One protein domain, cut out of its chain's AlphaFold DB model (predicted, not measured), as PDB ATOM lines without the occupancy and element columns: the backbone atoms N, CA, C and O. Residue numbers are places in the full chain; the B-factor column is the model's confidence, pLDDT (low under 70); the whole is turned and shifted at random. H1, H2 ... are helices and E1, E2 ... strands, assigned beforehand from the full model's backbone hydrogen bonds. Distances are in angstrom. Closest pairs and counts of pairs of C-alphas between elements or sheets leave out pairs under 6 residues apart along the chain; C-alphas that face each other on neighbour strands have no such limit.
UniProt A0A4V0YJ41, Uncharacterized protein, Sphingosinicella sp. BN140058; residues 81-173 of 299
ATOM      1  N   THR A  81      38.308  10.873 -57.570       87.81
ATOM      2  CA  THR A  81      38.961  10.394 -56.347       87.81
ATOM      3  C   THR A  81      39.055  11.504 -55.316       87.81
ATOM      4  O   THR A  81      39.269  12.666 -55.663       87.81
ATOM      5  N   THR A  82      38.989  11.145 -54.039       90.50
ATOM      6  CA  THR A  82      39.275  12.057 -52.928       90.50
ATOM      7  C   THR A  82      40.134  11.372 -51.877       90.50
ATOM      8  O   THR A  82      40.075  10.156 -51.716       90.50
ATOM      9  N   ALA A  83      40.949  12.138 -51.162       92.38
ATOM     10  CA  ALA A  83      41.796  11.580 -50.122       92.38
ATOM     11  C   ALA A  83      40.983  11.274 -48.854       92.38
ATOM     12  O   ALA A  83      40.180  12.092 -48.395       92.38
ATOM     13  N   TRP A  84      41.231  10.109 -48.262       94.31
ATOM     14  CA  TRP A  84      40.759   9.742 -46.930       94.31
ATOM     15  C   TRP A  84      41.912   9.179 -46.108       94.31
ATOM     16  O   TRP A  84      42.615   8.268 -46.546       94.31
ATOM     17  N   TRP A  85      42.079   9.713 -44.903       93.25
ATOM     18  CA  TRP A  85      43.077   9.243 -43.953       93.25
ATOM     19  C   TRP A  85      42.422   8.295 -42.966       93.25
ATOM     20  O   TRP A  85      41.448   8.663 -42.302       93.25
ATOM     21  N   ALA A  86      42.981   7.093 -42.854       93.31
ATOM     22  CA  ALA A  86      42.561   6.149 -41.836       93.31
ATOM     23  C   ALA A  86      42.757   6.768 -40.436       93.31
ATOM     24  O   ALA A  86      43.780   7.418 -40.181       93.31
ATOM     25  N   PRO A  87      41.784   6.609 -39.522       92.38
ATOM     26  CA  PRO A  87      41.915   7.127 -38.171       92.38
ATOM     27  C   PRO A  87      43.046   6.403 -37.438       92.38
ATOM     28  O   PRO A  87      43.256   5.205 -37.601       92.38
ATOM     29  N   MET A  88      43.750   7.135 -36.580       92.69
ATOM     30  CA  MET A  88      44.706   6.532 -35.653       92.69
ATOM     31  C   MET A  88      43.988   5.595 -34.674       92.69
ATOM     32  O   MET A  88      42.871   5.895 -34.247       92.69
ATOM     33  N   ASP A  89      44.662   4.531 -34.232       92.25
ATOM     34  CA  ASP A  89      44.080   3.508 -33.346       92.25
ATOM     35  C   ASP A  89      43.432   4.092 -32.083       92.25
ATOM     36  O   ASP A  89      42.340   3.689 -31.683       92.25
ATOM     37  N   TYR A  90      44.069   5.099 -31.478       93.00
ATOM     38  CA  TYR A  90      43.568   5.746 -30.262       93.00
ATOM     39  C   TYR A  90      42.281   6.561 -30.479       93.00
ATOM     40  O   TYR A  90      41.643   6.947 -29.501       93.00
ATOM     41  N   ARG A  91      41.893   6.826 -31.734       93.31
ATOM     42  CA  ARG A  91      40.674   7.562 -32.102       93.31
ATOM     43  C   ARG A  91      39.525   6.655 -32.521       93.31
ATOM     44  O   ARG A  91      38.431   7.162 -32.742       93.31
ATOM     45  N   LEU A  92      39.737   5.341 -32.643       94.62
ATOM     46  CA  LEU A  92      38.729   4.424 -33.189       94.62
ATOM     47  C   LEU A  92      37.400   4.480 -32.424       94.62
ATOM     48  O   LEU A  92      36.341   4.427 -33.042       94.62
ATOM     49  N   ASP A  93      37.439   4.651 -31.105       96.62
ATOM     50  CA  ASP A  93      36.228   4.721 -30.277       96.62
ATOM     51  C   ASP A  93      35.672   6.153 -30.120       96.62
ATOM     52  O   ASP A  93      34.615   6.353 -29.514       96.62
ATOM     53  N   GLU A  94      36.341   7.161 -30.691       95.75
ATOM     54  CA  GLU A  94      35.792   8.514 -30.794       95.75
ATOM     55  C   GLU A  94      34.632   8.553 -31.800       95.75
ATOM     56  O   GLU A  94      34.529   7.743 -32.725       95.75
ATOM     57  N   LYS A  95      33.748   9.541 -31.636       95.88
ATOM     58  CA  LYS A  95      32.646   9.781 -32.570       95.88
ATOM     59  C   LYS A  95      33.176  10.240 -33.930       95.88
ATOM     60  O   LYS A  95      34.028  11.129 -33.989       95.88
ATOM     61  N   LEU A  96      32.660   9.633 -34.999       94.81
ATOM     62  CA  LEU A  96      32.961  10.019 -36.376       94.81
ATOM     63  C   LEU A  96      32.501  11.459 -36.606       94.81
ATOM     64  O   LEU A  96      31.358  11.806 -36.323       94.81
ATOM     65  N   LEU A  97      33.383  12.289 -37.154       90.25
ATOM     66  CA  LEU A  97      33.067  13.675 -37.479       90.25
ATOM     67  C   LEU A  97      32.897  13.812 -38.995       90.25
ATOM     68  O   LEU A  97      33.853  13.546 -39.717       90.25
ATOM     69  N   PRO A  98      31.732  14.255 -39.503       89.38
ATOM     70  CA  PRO A  98      31.545  14.562 -40.922       89.38
ATOM     71  C   PRO A  98      32.104  15.959 -41.243       89.38
ATOM     72  O   PRO A  98      31.399  16.894 -41.639       89.38
ATOM     73  N   ASP A  99      33.396  16.129 -40.982       87.50
ATOM     74  CA  ASP A  99      34.140  17.384 -41.088       87.50
ATOM     75  C   ASP A  99      34.655  17.677 -42.506       87.50
ATOM     76  O   ASP A  99      34.933  18.835 -42.819       87.50
ATOM     77  N   GLY A 100      34.706  16.664 -43.372       86.25
ATOM     78  CA  GLY A 100      35.056  16.783 -44.785       86.25
ATOM     79  C   GLY A 100      34.149  15.956 -45.706       86.25
ATOM     80  O   GLY A 100      33.400  15.102 -45.221       86.25
ATOM     81  N   PRO A 101      34.241  16.163 -47.036       87.56
ATOM     82  CA  PRO A 101      33.319  15.570 -48.008       87.56
ATOM     83  C   PRO A 101      33.221  14.047 -47.914       87.56
ATOM     84  O   PRO A 101      32.133  13.483 -47.967       87.56
ATOM     85  N   ILE A 102      34.353  13.366 -47.723       92.88
ATOM     86  CA  ILE A 102      34.359  11.906 -47.659       92.88
ATOM     87  C   ILE A 102      33.757  11.378 -46.353       92.88
ATOM     88  O   ILE A 102      32.995  10.418 -46.372       92.88
ATOM     89  N   ASN A 103      34.011  12.052 -45.228       93.19
ATOM     90  CA  ASN A 103      33.453  11.664 -43.935       93.19
ATOM     91  C   ASN A 103      31.944  11.928 -43.880       93.19
ATOM     92  O   ASN A 103      31.225  11.159 -43.254       93.19
ATOM     93  N   GLN A 104      31.453  12.964 -44.571       91.31
ATOM     94  CA  GLN A 104      30.018  13.192 -44.776       91.31
ATOM     95  C   GLN A 104      29.369  12.038 -45.546       91.31
ATOM     96  O   GLN A 104      28.304  11.559 -45.155       91.31
ATOM     97  N   ILE A 105      30.025  11.553 -46.605       93.75
ATOM     98  CA  ILE A 105      29.543  10.391 -47.359       93.75
ATOM     99  C   ILE A 105      29.522   9.151 -46.460       93.75
ATOM    100  O   ILE A 105      28.470   8.537 -46.335       93.75
ATOM    101  N   ILE A 106      30.621   8.829 -45.766       95.94
ATOM    102  CA  ILE A 106      30.687   7.671 -44.852       95.94
ATOM    103  C   ILE A 106      29.600   7.758 -43.771       95.94
ATOM    104  O   ILE A 106      28.910   6.777 -43.510       95.94
ATOM    105  N   PHE A 107      29.409   8.930 -43.162       95.31
ATOM    106  CA  PHE A 107      28.385   9.151 -42.140       95.31
ATOM    107  C   PHE A 107      26.979   8.811 -42.659       95.31
ATOM    108  O   PHE A 107      26.211   8.133 -41.974       95.31
ATOM    109  N   ARG A 108      26.678   9.210 -43.902       94.12
ATOM    110  CA  ARG A 108      25.429   8.870 -44.591       94.12
ATOM    111  C   ARG A 108      25.316   7.385 -44.919       94.12
ATOM    112  O   ARG A 108      24.261   6.808 -44.674       94.12
ATOM    113  N   GLU A 109      26.373   6.764 -45.441       94.19
ATOM    114  CA  GLU A 109      26.389   5.325 -45.762       94.19
ATOM    115  C   GLU A 109      26.215   4.446 -44.514       94.19
ATOM    116  O   GLU A 109      25.625   3.369 -44.576       94.19
ATOM    117  N   LEU A 110      26.635   4.938 -43.346       95.75
ATOM    118  CA  LEU A 110      26.358   4.317 -42.048       95.75
ATOM    119  C   LEU A 110      24.911   4.536 -41.557       95.75
ATOM    120  O   LEU A 110      24.571   4.125 -40.447       95.75
ATOM    121  N   GLY A 111      24.052   5.165 -42.363       94.56
ATOM    122  CA  GLY A 111      22.624   5.348 -42.097       94.56
ATOM    123  C   GLY A 111      22.266   6.621 -41.328       94.56
ATOM    124  O   GLY A 111      21.142   6.722 -40.832       94.56
ATOM    125  N   PHE A 112      23.181   7.588 -41.208       94.31
ATOM    126  CA  PHE A 112      22.938   8.819 -40.457       94.31
ATOM    127  C   PHE A 112      22.710  10.029 -41.367       94.31
ATOM    128  O   PHE A 112      23.397  10.238 -42.360       94.31
ATOM    129  N   ASP A 113      21.754  10.875 -40.990       89.88
ATOM    130  CA  ASP A 113      21.470  12.130 -41.687       89.88
ATOM    131  C   ASP A 113      22.320  13.271 -41.107       89.88
ATOM    132  O   ASP A 113      22.244  13.578 -39.913       89.88
ATOM    133  N   GLU A 114      23.124  13.923 -41.950       87.25
ATOM    134  CA  GLU A 114      23.944  15.069 -41.549       87.25
ATOM    135  C   GLU A 114      23.082  16.254 -41.087       87.25
ATOM    136  O   GLU A 114      23.471  16.974 -40.164       87.25
ATOM    137  N   LEU A 115      21.882  16.439 -41.650       87.31
ATOM    138  CA  LEU A 115      20.982  17.526 -41.247       87.31
ATOM    139  C   LEU A 115      20.532  17.379 -39.787       87.31
ATOM    140  O   LEU A 115      20.323  18.378 -39.095       87.31
ATOM    141  N   ALA A 116      20.453  16.145 -39.280       90.50
ATOM    142  CA  ALA A 116      20.091  15.870 -37.892       90.50
ATOM    143  C   ALA A 116      21.169  16.312 -36.885       90.50
ATOM    144  O   ALA A 116      20.874  16.451 -35.693       90.50
ATOM    145  N   LEU A 117      22.404  16.555 -37.341       90.62
ATOM    146  CA  LEU A 117      23.510  16.988 -36.488       90.62
ATOM    147  C   LEU A 117      23.360  18.411 -35.969       90.62
ATOM    148  O   LEU A 117      24.071  18.754 -35.025       90.62
ATOM    149  N   ASP A 118      22.483  19.236 -36.554       90.12
ATOM    150  CA  ASP A 118      22.336  20.645 -36.159       90.12
ATOM    151  C   ASP A 118      23.712  21.352 -36.125       90.12
ATOM    152  O   ASP A 118      24.125  21.996 -35.156       90.12
ATOM    153  N   ALA A 119      24.489  21.090 -37.180       90.19
ATOM    154  CA  ALA A 119      25.884  21.475 -37.289       90.19
ATOM    155  C   ALA A 119      26.029  22.982 -37.534       90.19
ATOM    156  O   ALA A 119      25.475  23.531 -38.486       90.19
ATOM    157  N   LYS A 120      26.858  23.651 -36.728       91.50
ATOM    158  CA  LYS A 120      27.324  25.013 -37.015       91.50
ATOM    159  C   LYS A 120      28.663  24.935 -37.721       91.50
ATOM    160  O   LYS A 120      29.570  24.252 -37.245       91.50
ATOM    161  N   ARG A 121      28.792  25.666 -38.825       90.69
ATOM    162  CA  ARG A 121      30.017  25.767 -39.620       90.69
ATOM    163  C   ARG A 121      30.472  27.221 -39.700       90.69
ATOM    164  O   ARG A 121      29.650  28.128 -39.582       90.69
ATOM    165  N   ASP A 122      31.771  27.445 -39.854       90.44
ATOM    166  CA  ASP A 122      32.292  28.782 -40.150       90.44
ATOM    167  C   ASP A 122      32.145  29.137 -41.641       90.44
ATOM    168  O   ASP A 122      31.659  28.346 -42.450       90.44
ATOM    169  N   GLN A 123      32.585  30.341 -42.014       90.62
ATOM    170  CA  GLN A 123      32.541  30.848 -43.393       90.62
ATOM    171  C   GLN A 123      33.353  30.020 -44.405       90.62
ATOM    172  O   GLN A 123      33.183  30.194 -45.607       90.62
ATOM    173  N   THR A 124      34.242  29.140 -43.934       85.62
ATOM    174  CA  THR A 124      35.042  28.229 -44.767       85.62
ATOM    175  C   THR A 124      34.445  26.822 -44.837       85.62
ATOM    176  O   THR A 124      34.998  25.950 -45.498       85.62
ATOM    177  N   GLY A 125      33.310  26.590 -44.168       81.56
ATOM    178  CA  GLY A 125      32.649  25.289 -44.090       81.56
ATOM    179  C   GLY A 125      33.176  24.384 -42.973       81.56
ATOM    180  O   GLY A 125      32.655  23.276 -42.799       81.56
ATOM    181  N   ARG A 126      34.152  24.838 -42.172       84.19
ATOM    182  CA  ARG A 126      34.711  24.048 -41.068       84.19
ATOM    183  C   ARG A 126      33.674  23.864 -39.971       84.19
ATOM    184  O   ARG A 126      33.029  24.823 -39.550       84.19
ATOM    185  N   LEU A 127      33.553  22.639 -39.472       87.25
ATOM    186  CA  LEU A 127      32.632  22.298 -38.395       87.25
ATOM    187  C   LEU A 127      33.070  22.950 -37.064       87.25
ATOM    188  O   LEU A 127      34.204  22.772 -36.625       87.25
ATOM    189  N   LEU A 128      32.180  23.725 -36.435       90.06
ATOM    190  CA  LEU A 128      32.410  24.421 -35.158       90.06
ATOM    191  C   LEU A 128      31.713  23.734 -33.980       90.06
ATOM    192  O   LEU A 128      32.257  23.686 -32.881       90.06
ATOM    193  N   SER A 129      30.496  23.236 -34.194       90.25
ATOM    194  CA  SER A 129      29.739  22.487 -33.190       90.25
ATOM    195  C   SER A 129      28.725  21.578 -33.865       90.25
ATOM    196  O   SER A 129      28.204  21.930 -34.920       90.25
ATOM    197  N   TRP A 130      28.398  20.455 -33.237       91.81
ATOM    198  CA  TRP A 130      27.396  19.505 -33.716       91.81
ATOM    199  C   TRP A 130      26.761  18.771 -32.535       91.81
ATOM    200  O   TRP A 130      27.289  18.755 -31.419       91.81
ATOM    201  N   ARG A 131      25.618  18.147 -32.791       91.56
ATOM    202  CA  ARG A 131      24.906  17.289 -31.853       91.56
ATOM    203  C   ARG A 131      25.385  15.847 -31.983       91.56
ATOM    204  O   ARG A 131      25.481  15.309 -33.082       91.56
ATOM    205  N   VAL A 132      25.620  15.189 -30.850       93.12
ATOM    206  CA  VAL A 132      25.802  13.733 -30.818       93.12
ATOM    207  C   VAL A 132      24.427  13.076 -30.895       93.12
ATOM    208  O   VAL A 132      23.548  13.357 -30.081       93.12
ATOM    209  N   LEU A 133      24.237  12.218 -31.893       94.06
ATOM    210  CA  LEU A 133      22.970  11.531 -32.137       94.06
ATOM    211  C   LEU A 133      22.854  10.259 -31.276       94.06
ATOM    212  O   LEU A 133      23.871   9.673 -30.889       94.06
ATOM    213  N   PRO A 134      21.638   9.771 -30.988       94.38
ATOM    214  CA  PRO A 134      21.465   8.408 -30.498       94.38
ATOM    215  C   PRO A 134      22.112   7.409 -31.468       94.38
ATOM    216  O   PRO A 134      21.866   7.467 -32.669       94.38
ATOM    217  N   GLY A 135      22.975   6.527 -30.956       94.88
ATOM    218  CA  GLY A 135      23.694   5.548 -31.781       94.88
ATOM    219  C   GLY A 135      24.801   6.125 -32.668       94.88
ATOM    220  O   GLY A 135      25.297   5.402 -33.516       94.88
ATOM    221  N   HIS A 136      25.199   7.392 -32.481       96.38
ATOM    222  CA  HIS A 136      26.157   8.079 -33.355       96.38
ATOM    223  C   HIS A 136      27.413   7.234 -33.649       96.38
ATOM    224  O   HIS A 136      28.032   6.742 -32.685       96.38
ATOM    225  N   PRO A 137      27.804   7.117 -34.934       97.31
ATOM    226  CA  PRO A 137      28.845   6.202 -35.370       97.31
ATOM    227  C   PRO A 137      30.211   6.625 -34.835       97.31
ATOM    228  O   PRO A 137      30.464   7.786 -34.502       97.31
ATOM    229  N   THR A 138      31.105   5.662 -34.738       97.69
ATOM    230  CA  THR A 138      32.491   5.850 -34.323       97.69
ATOM    231  C   THR A 138      33.435   5.772 -35.517       97.69
ATOM    232  O   THR A 138      33.065   5.331 -36.608       97.69
ATOM    233  N   TRP A 139      34.688   6.170 -35.316       96.69
ATOM    234  CA  TRP A 139      35.738   5.941 -36.312       96.69
ATOM    235  C   TRP A 139      36.007   4.455 -36.564       96.69
ATOM    236  O   TRP A 139      36.453   4.092 -37.654       96.69
ATOM    237  N   ARG A 140      35.691   3.583 -35.603       97.50
ATOM    238  CA  ARG A 140      35.704   2.128 -35.767       97.50
ATOM    239  C   ARG A 140      34.668   1.678 -36.791       97.50
ATOM    240  O   ARG A 140      35.012   0.891 -37.668       97.50
ATOM    241  N   ASP A 141      33.452   2.219 -36.730       97.88
ATOM    242  CA  ASP A 141      32.392   1.915 -37.701       97.88
ATOM    243  C   ASP A 141      32.775   2.407 -39.105       97.88
ATOM    244  O   ASP A 141      32.664   1.666 -40.081       97.88
ATOM    245  N   ALA A 142      33.324   3.626 -39.198       96.94
ATOM    246  CA  ALA A 142      33.853   4.179 -40.447       96.94
ATOM    247  C   ALA A 142      34.977   3.314 -41.039       96.94
ATOM    248  O   ALA A 142      34.980   3.022 -42.233       96.94
ATOM    249  N   SER A 143      35.916   2.872 -40.199       96.50
ATOM    250  CA  SER A 143      37.023   2.011 -40.623       96.50
ATOM    251  C   SER A 143      36.514   0.655 -41.099       96.50
ATOM    252  O   SER A 143      36.937   0.187 -42.147       96.50
ATOM    253  N   ALA A 144      35.564   0.042 -40.389       97.62
ATOM    254  CA  ALA A 144      34.964  -1.221 -40.809       97.62
ATOM    255  C   ALA A 144      34.264  -1.095 -42.175       97.62
ATOM    256  O   ALA A 144      34.436  -1.961 -43.033       97.62
ATOM    257  N   PHE A 145      33.540   0.004 -42.405       97.69
ATOM    258  CA  PHE A 145      32.930   0.309 -43.702       97.69
ATOM    259  C   PHE A 145      33.979   0.448 -44.818       97.69
ATOM    260  O   PHE A 145      33.881  -0.221 -45.846       97.69
ATOM    261  N   MET A 146      35.025   1.251 -44.605       97.56
ATOM    262  CA  MET A 146      36.093   1.447 -45.595       97.56
ATOM    263  C   MET A 146      36.873   0.155 -45.872       97.56
ATOM    264  O   MET A 146      37.188  -0.146 -47.025       97.56
ATOM    265  N   GLN A 147      37.129  -0.651 -44.840       97.00
ATOM    266  CA  GLN A 147      37.776  -1.953 -44.973       97.00
ATOM    267  C   GLN A 147      36.919  -2.936 -45.779       97.00
ATOM    268  O   GLN A 147      37.453  -3.666 -46.612       97.00
ATOM    269  N   ALA A 148      35.598  -2.939 -45.580       97.81
ATOM    270  CA  ALA A 148      34.677  -3.779 -46.351       97.81
ATOM    271  C   ALA A 148      34.669  -3.421 -47.848       97.81
ATOM    272  O   ALA A 148      34.477  -4.293 -48.693       97.81
ATOM    273  N   LEU A 149      34.941  -2.157 -48.181       97.12
ATOM    274  CA  LEU A 149      35.127  -1.685 -49.555       97.12
ATOM    275  C   LEU A 149      36.528  -1.986 -50.121       97.12
ATOM    276  O   LEU A 149      36.780  -1.729 -51.298       97.12
ATOM    277  N   GLY A 150      37.433  -2.547 -49.315       97.00
ATOM    278  CA  GLY A 150      38.792  -2.917 -49.712       97.00
ATOM    279  C   GLY A 150      39.835  -1.807 -49.556       97.00
ATOM    280  O   GLY A 150      40.946  -1.965 -50.056       97.00
ATOM    281  N   TYR A 151      39.510  -0.697 -48.886       96.62
ATOM    282  CA  TYR A 151      40.489   0.348 -48.576       96.62
ATOM    283  C   TYR A 151      41.351  -0.032 -47.372       96.62
ATOM    284  O   TYR A 151      40.914  -0.747 -46.466       96.62
ATOM    285  N   SER A 152      42.585   0.474 -47.345       95.19
ATOM    286  CA  SER A 152      43.487   0.247 -46.219       95.19
ATOM    287  C   SER A 152      43.025   1.041 -45.003       95.19
ATOM    288  O   SER A 152      42.791   2.246 -45.079       95.19
ATOM    289  N   THR A 153      42.942   0.369 -43.862       93.81
ATOM    290  CA  THR A 153      42.658   0.977 -42.556       93.81
ATOM    291  C   THR A 153      43.852   0.903 -41.615       93.81
ATOM    292  O   THR A 153      43.706   1.120 -40.415       93.81
ATOM    293  N   ALA A 154      45.038   0.595 -42.152       93.00
ATOM    294  CA  ALA A 154      46.267   0.682 -41.380       93.00
ATOM    295  C   ALA A 154      46.447   2.120 -40.852       93.00
ATOM    296  O   ALA A 154      46.110   3.068 -41.572       93.00
ATOM    297  N   PRO A 155      46.987   2.302 -39.634       85.62
ATOM    298  CA  PRO A 155      47.281   3.631 -39.114       85.62
ATOM    299  C   PRO A 155      48.102   4.439 -40.123       85.62
ATOM    300  O   PRO A 155      49.010   3.901 -40.753       85.62
ATOM    301  N   GLU A 156      47.758   5.718 -40.293       81.88
ATOM    302  CA  GLU A 156      48.401   6.654 -41.237       81.88
ATOM    303  C   GLU A 156      48.188   6.362 -42.731       81.88
ATOM    304  O   GLU A 156      48.662   7.129 -43.574       81.88
ATOM    305  N   ALA A 157      47.434   5.319 -43.096       89.50
ATOM    306  CA  ALA A 157      47.117   5.059 -44.492       89.50
ATOM    307  C   ALA A 157      46.342   6.239 -45.102       89.50
ATOM    308  O   ALA A 157      45.253   6.600 -44.649       89.50
ATOM    309  N   CYS A 158      46.902   6.814 -46.166       92.56
ATOM    310  CA  CYS A 158      46.207   7.751 -47.036       92.56
ATOM    311  C   CYS A 158      45.659   6.976 -48.235       92.56
ATOM    312  O   CYS A 158      46.425   6.426 -49.028       92.56
ATOM    313  N   ASN A 159      44.338   6.917 -48.354       92.81
ATOM    314  CA  ASN A 159      43.654   6.258 -49.456       92.81
ATOM    315  C   ASN A 159      43.165   7.303 -50.460       92.81
ATOM    316  O   ASN A 159      42.500   8.267 -50.077       92.81
ATOM    317  N   TRP A 160      43.411   7.068 -51.749       92.19
ATOM    318  CA  TRP A 160      42.699   7.750 -52.829       92.19
ATOM    319  C   TRP A 160      41.366   7.036 -53.058       92.19
ATOM    320  O   TRP A 160      41.279   6.054 -53.792       92.19
ATOM    321  N   VAL A 161      40.336   7.490 -52.351       93.69
ATOM    322  CA  VAL A 161      39.006   6.882 -52.345       93.69
ATOM    323  C   VAL A 161      38.281   7.200 -53.638       93.69
ATOM    324  O   VAL A 161      38.098   8.367 -53.988       93.69
ATOM    325  N   LYS A 162      37.847   6.146 -54.325       93.56
ATOM    326  CA  LYS A 162      37.112   6.193 -55.583       93.56
ATOM    327  C   LYS A 162      35.670   6.603 -55.317       93.56
ATOM    328  O   LYS A 162      35.001   5.997 -54.478       93.56
ATOM    329  N   THR A 163      35.183   7.615 -56.025       91.75
ATOM    330  CA  THR A 163      33.811   8.105 -55.868       91.75
ATOM    331  C   THR A 163      33.090   8.221 -57.204       91.75
ATOM    332  O   THR A 163      33.701   8.486 -58.239       91.75
ATOM    333  N   ALA A 164      31.773   8.019 -57.174       88.62
ATOM    334  CA  ALA A 164      30.900   8.166 -58.333       88.62
ATOM    335  C   ALA A 164      29.757   9.133 -58.013       88.62
ATOM    336  O   ALA A 164      29.104   9.014 -56.976       88.62
ATOM    337  N   ASP A 165      29.502  10.081 -58.912       86.69
ATOM    338  CA  ASP A 165      28.343  10.967 -58.826       86.69
ATOM    339  C   ASP A 165      27.100  10.251 -59.380       86.69
ATOM    340  O   ASP A 165      27.078   9.795 -60.526       86.69
ATOM    341  N   ARG A 166      26.056  10.126 -58.556       84.44
ATOM    342  CA  ARG A 166      24.754   9.538 -58.913       84.44
ATOM    343  C   ARG A 166      23.685  10.611 -59.157       84.44
ATOM    344  O   ARG A 166      22.488  10.336 -59.068       84.44
ATOM    345  N   GLY A 167      24.099  11.845 -59.428       83.31
ATOM    346  CA  GLY A 167      23.262  13.016 -59.687       83.31
ATOM    347  C   GLY A 167      22.732  13.674 -58.413       83.31
ATOM    348  O   GLY A 167      22.828  14.887 -58.262       83.31
ATOM    349  N   ASN A 168      22.190  12.883 -57.484       82.56
ATOM    350  CA  ASN A 168      21.636  13.390 -56.221       82.56
ATOM    351  C   ASN A 168      22.575  13.201 -55.021       82.56
ATOM    352  O   ASN A 168      22.354  13.796 -53.968       82.56
ATOM    353  N   PHE A 169      23.586  12.344 -55.149       83.81
ATOM    354  CA  PHE A 169      24.578  12.088 -54.113       83.81
ATOM    355  C   PHE A 169      25.850  11.495 -54.722       83.81
ATOM    356  O   PHE A 169      25.825  10.919 -55.809       83.81
ATOM    357  N   ILE A 170      26.950  11.613 -53.982       89.00
ATOM    358  CA  ILE A 170      28.229  10.978 -54.304       89.00
ATOM    359  C   ILE A 170      28.339   9.685 -53.501       89.00
ATOM    360  O   ILE A 170      28.195   9.710 -52.278       89.00
ATOM    361  N   GLU A 171      28.601   8.577 -54.181       91.62
ATOM    362  CA  GLU A 171      28.789   7.239 -53.615       91.62
ATOM    363  C   GLU A 171      30.283   6.891 -53.545       91.62
ATOM    364  O   GLU A 171      31.041   7.248 -54.451       91.62
ATOM    365  N   ILE A 172      30.706   6.169 -52.501       94.75
ATOM    366  CA  ILE A 172      32.048   5.573 -52.444       94.75
ATOM    367  C   ILE A 172      32.021   4.231 -53.173       94.75
ATOM    368  O   ILE A 172      31.240   3.348 -52.832       94.75
ATOM    369  N   GLN A 173      32.908   4.070 -54.148       94.94
ATOM    370  CA  GLN A 173      33.083   2.813 -54.868       94.94
ATOM    371  C   GLN A 173      34.090   1.901 -54.146       94.94
ATOM    372  O   GLN A 173      34.962   2.401 -53.427       94.94
TER     373      GLN A 173
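What this domain is: This is residues 81 to 173 of the 299 residues of an uncharacterized protein of Sphingosinicella sp. BN140058 (UniProt A0A4V0YJ41). A narrow, staggered three-stranded sheet, E1, E3 and E4, makes one end of the domain; H1 sits in the middle beside its strands, and H2 and E2 lie beyond H1, away from the sheet. H3 runs crosswise to H1. The printed part has 93 residues, with 42 in named elements, under half; the class is mixed, helices and strands, in the order E1 H1 H2 E2 H3 E3 E4. The sheet, E1 - E3 - E4, is antiparallel. The whole is compact, radius of gyration of the C-alphas 13.0 A, spanning 35 by 32 by 25 A.

Where its parts are: E3, residues 158 to 165, is 21.6 A long; E1, residues 81 to 85, 13.1 A, begins at C-alpha 81 (38.961, 10.394, -56.347). E4, residues 170 to 172, ends at C-alpha 172 (32.048, 5.573, -52.444). H1, residues 101 to 109, is 12.6 A long and H3, residues 139 to 148, 14.0 A. H2 is residues 114 to 117 and E2 residues 127 to 129.

How they stand to each other: E3 pairs with E1 over residues 158 to 162, N 161 and O 82 at 2.8 A, and with E4 over 163 to 165, N 164 and O 171 at 2.9 A. E3 and E4 form a hairpin. H1 is on the sheet, height 4.7 A, over none of its strands; the closest C-alphas of H1 and E4 are Ile 105 and Glu 171, 7.0 A. H1 and H3 only just touch, with 3 pairs of C-alphas within 8 A, the closest Ile 106 and Ala 142, 6.5 A, about perpendicular at 83 degrees. H1 and H2 touch only at the corner, and only just, with 3 such pairs, the closest Arg 108 and Glu 114, 7.1 A. E2 pairs with no named strand; residues 120 to 121 pair antiparallel with it. In H1 and H3 every O i to N i+4 pair is within hydrogen-bond range; H2 is too short for one.

The domain as a whole: The C-alphas farthest apart are those of Tyr 90 and Gly 167, 36.5 A. The printed part has no cut; the link E1 to H1, 15 residues, is long. No printed residue is under 70 in pLDDT.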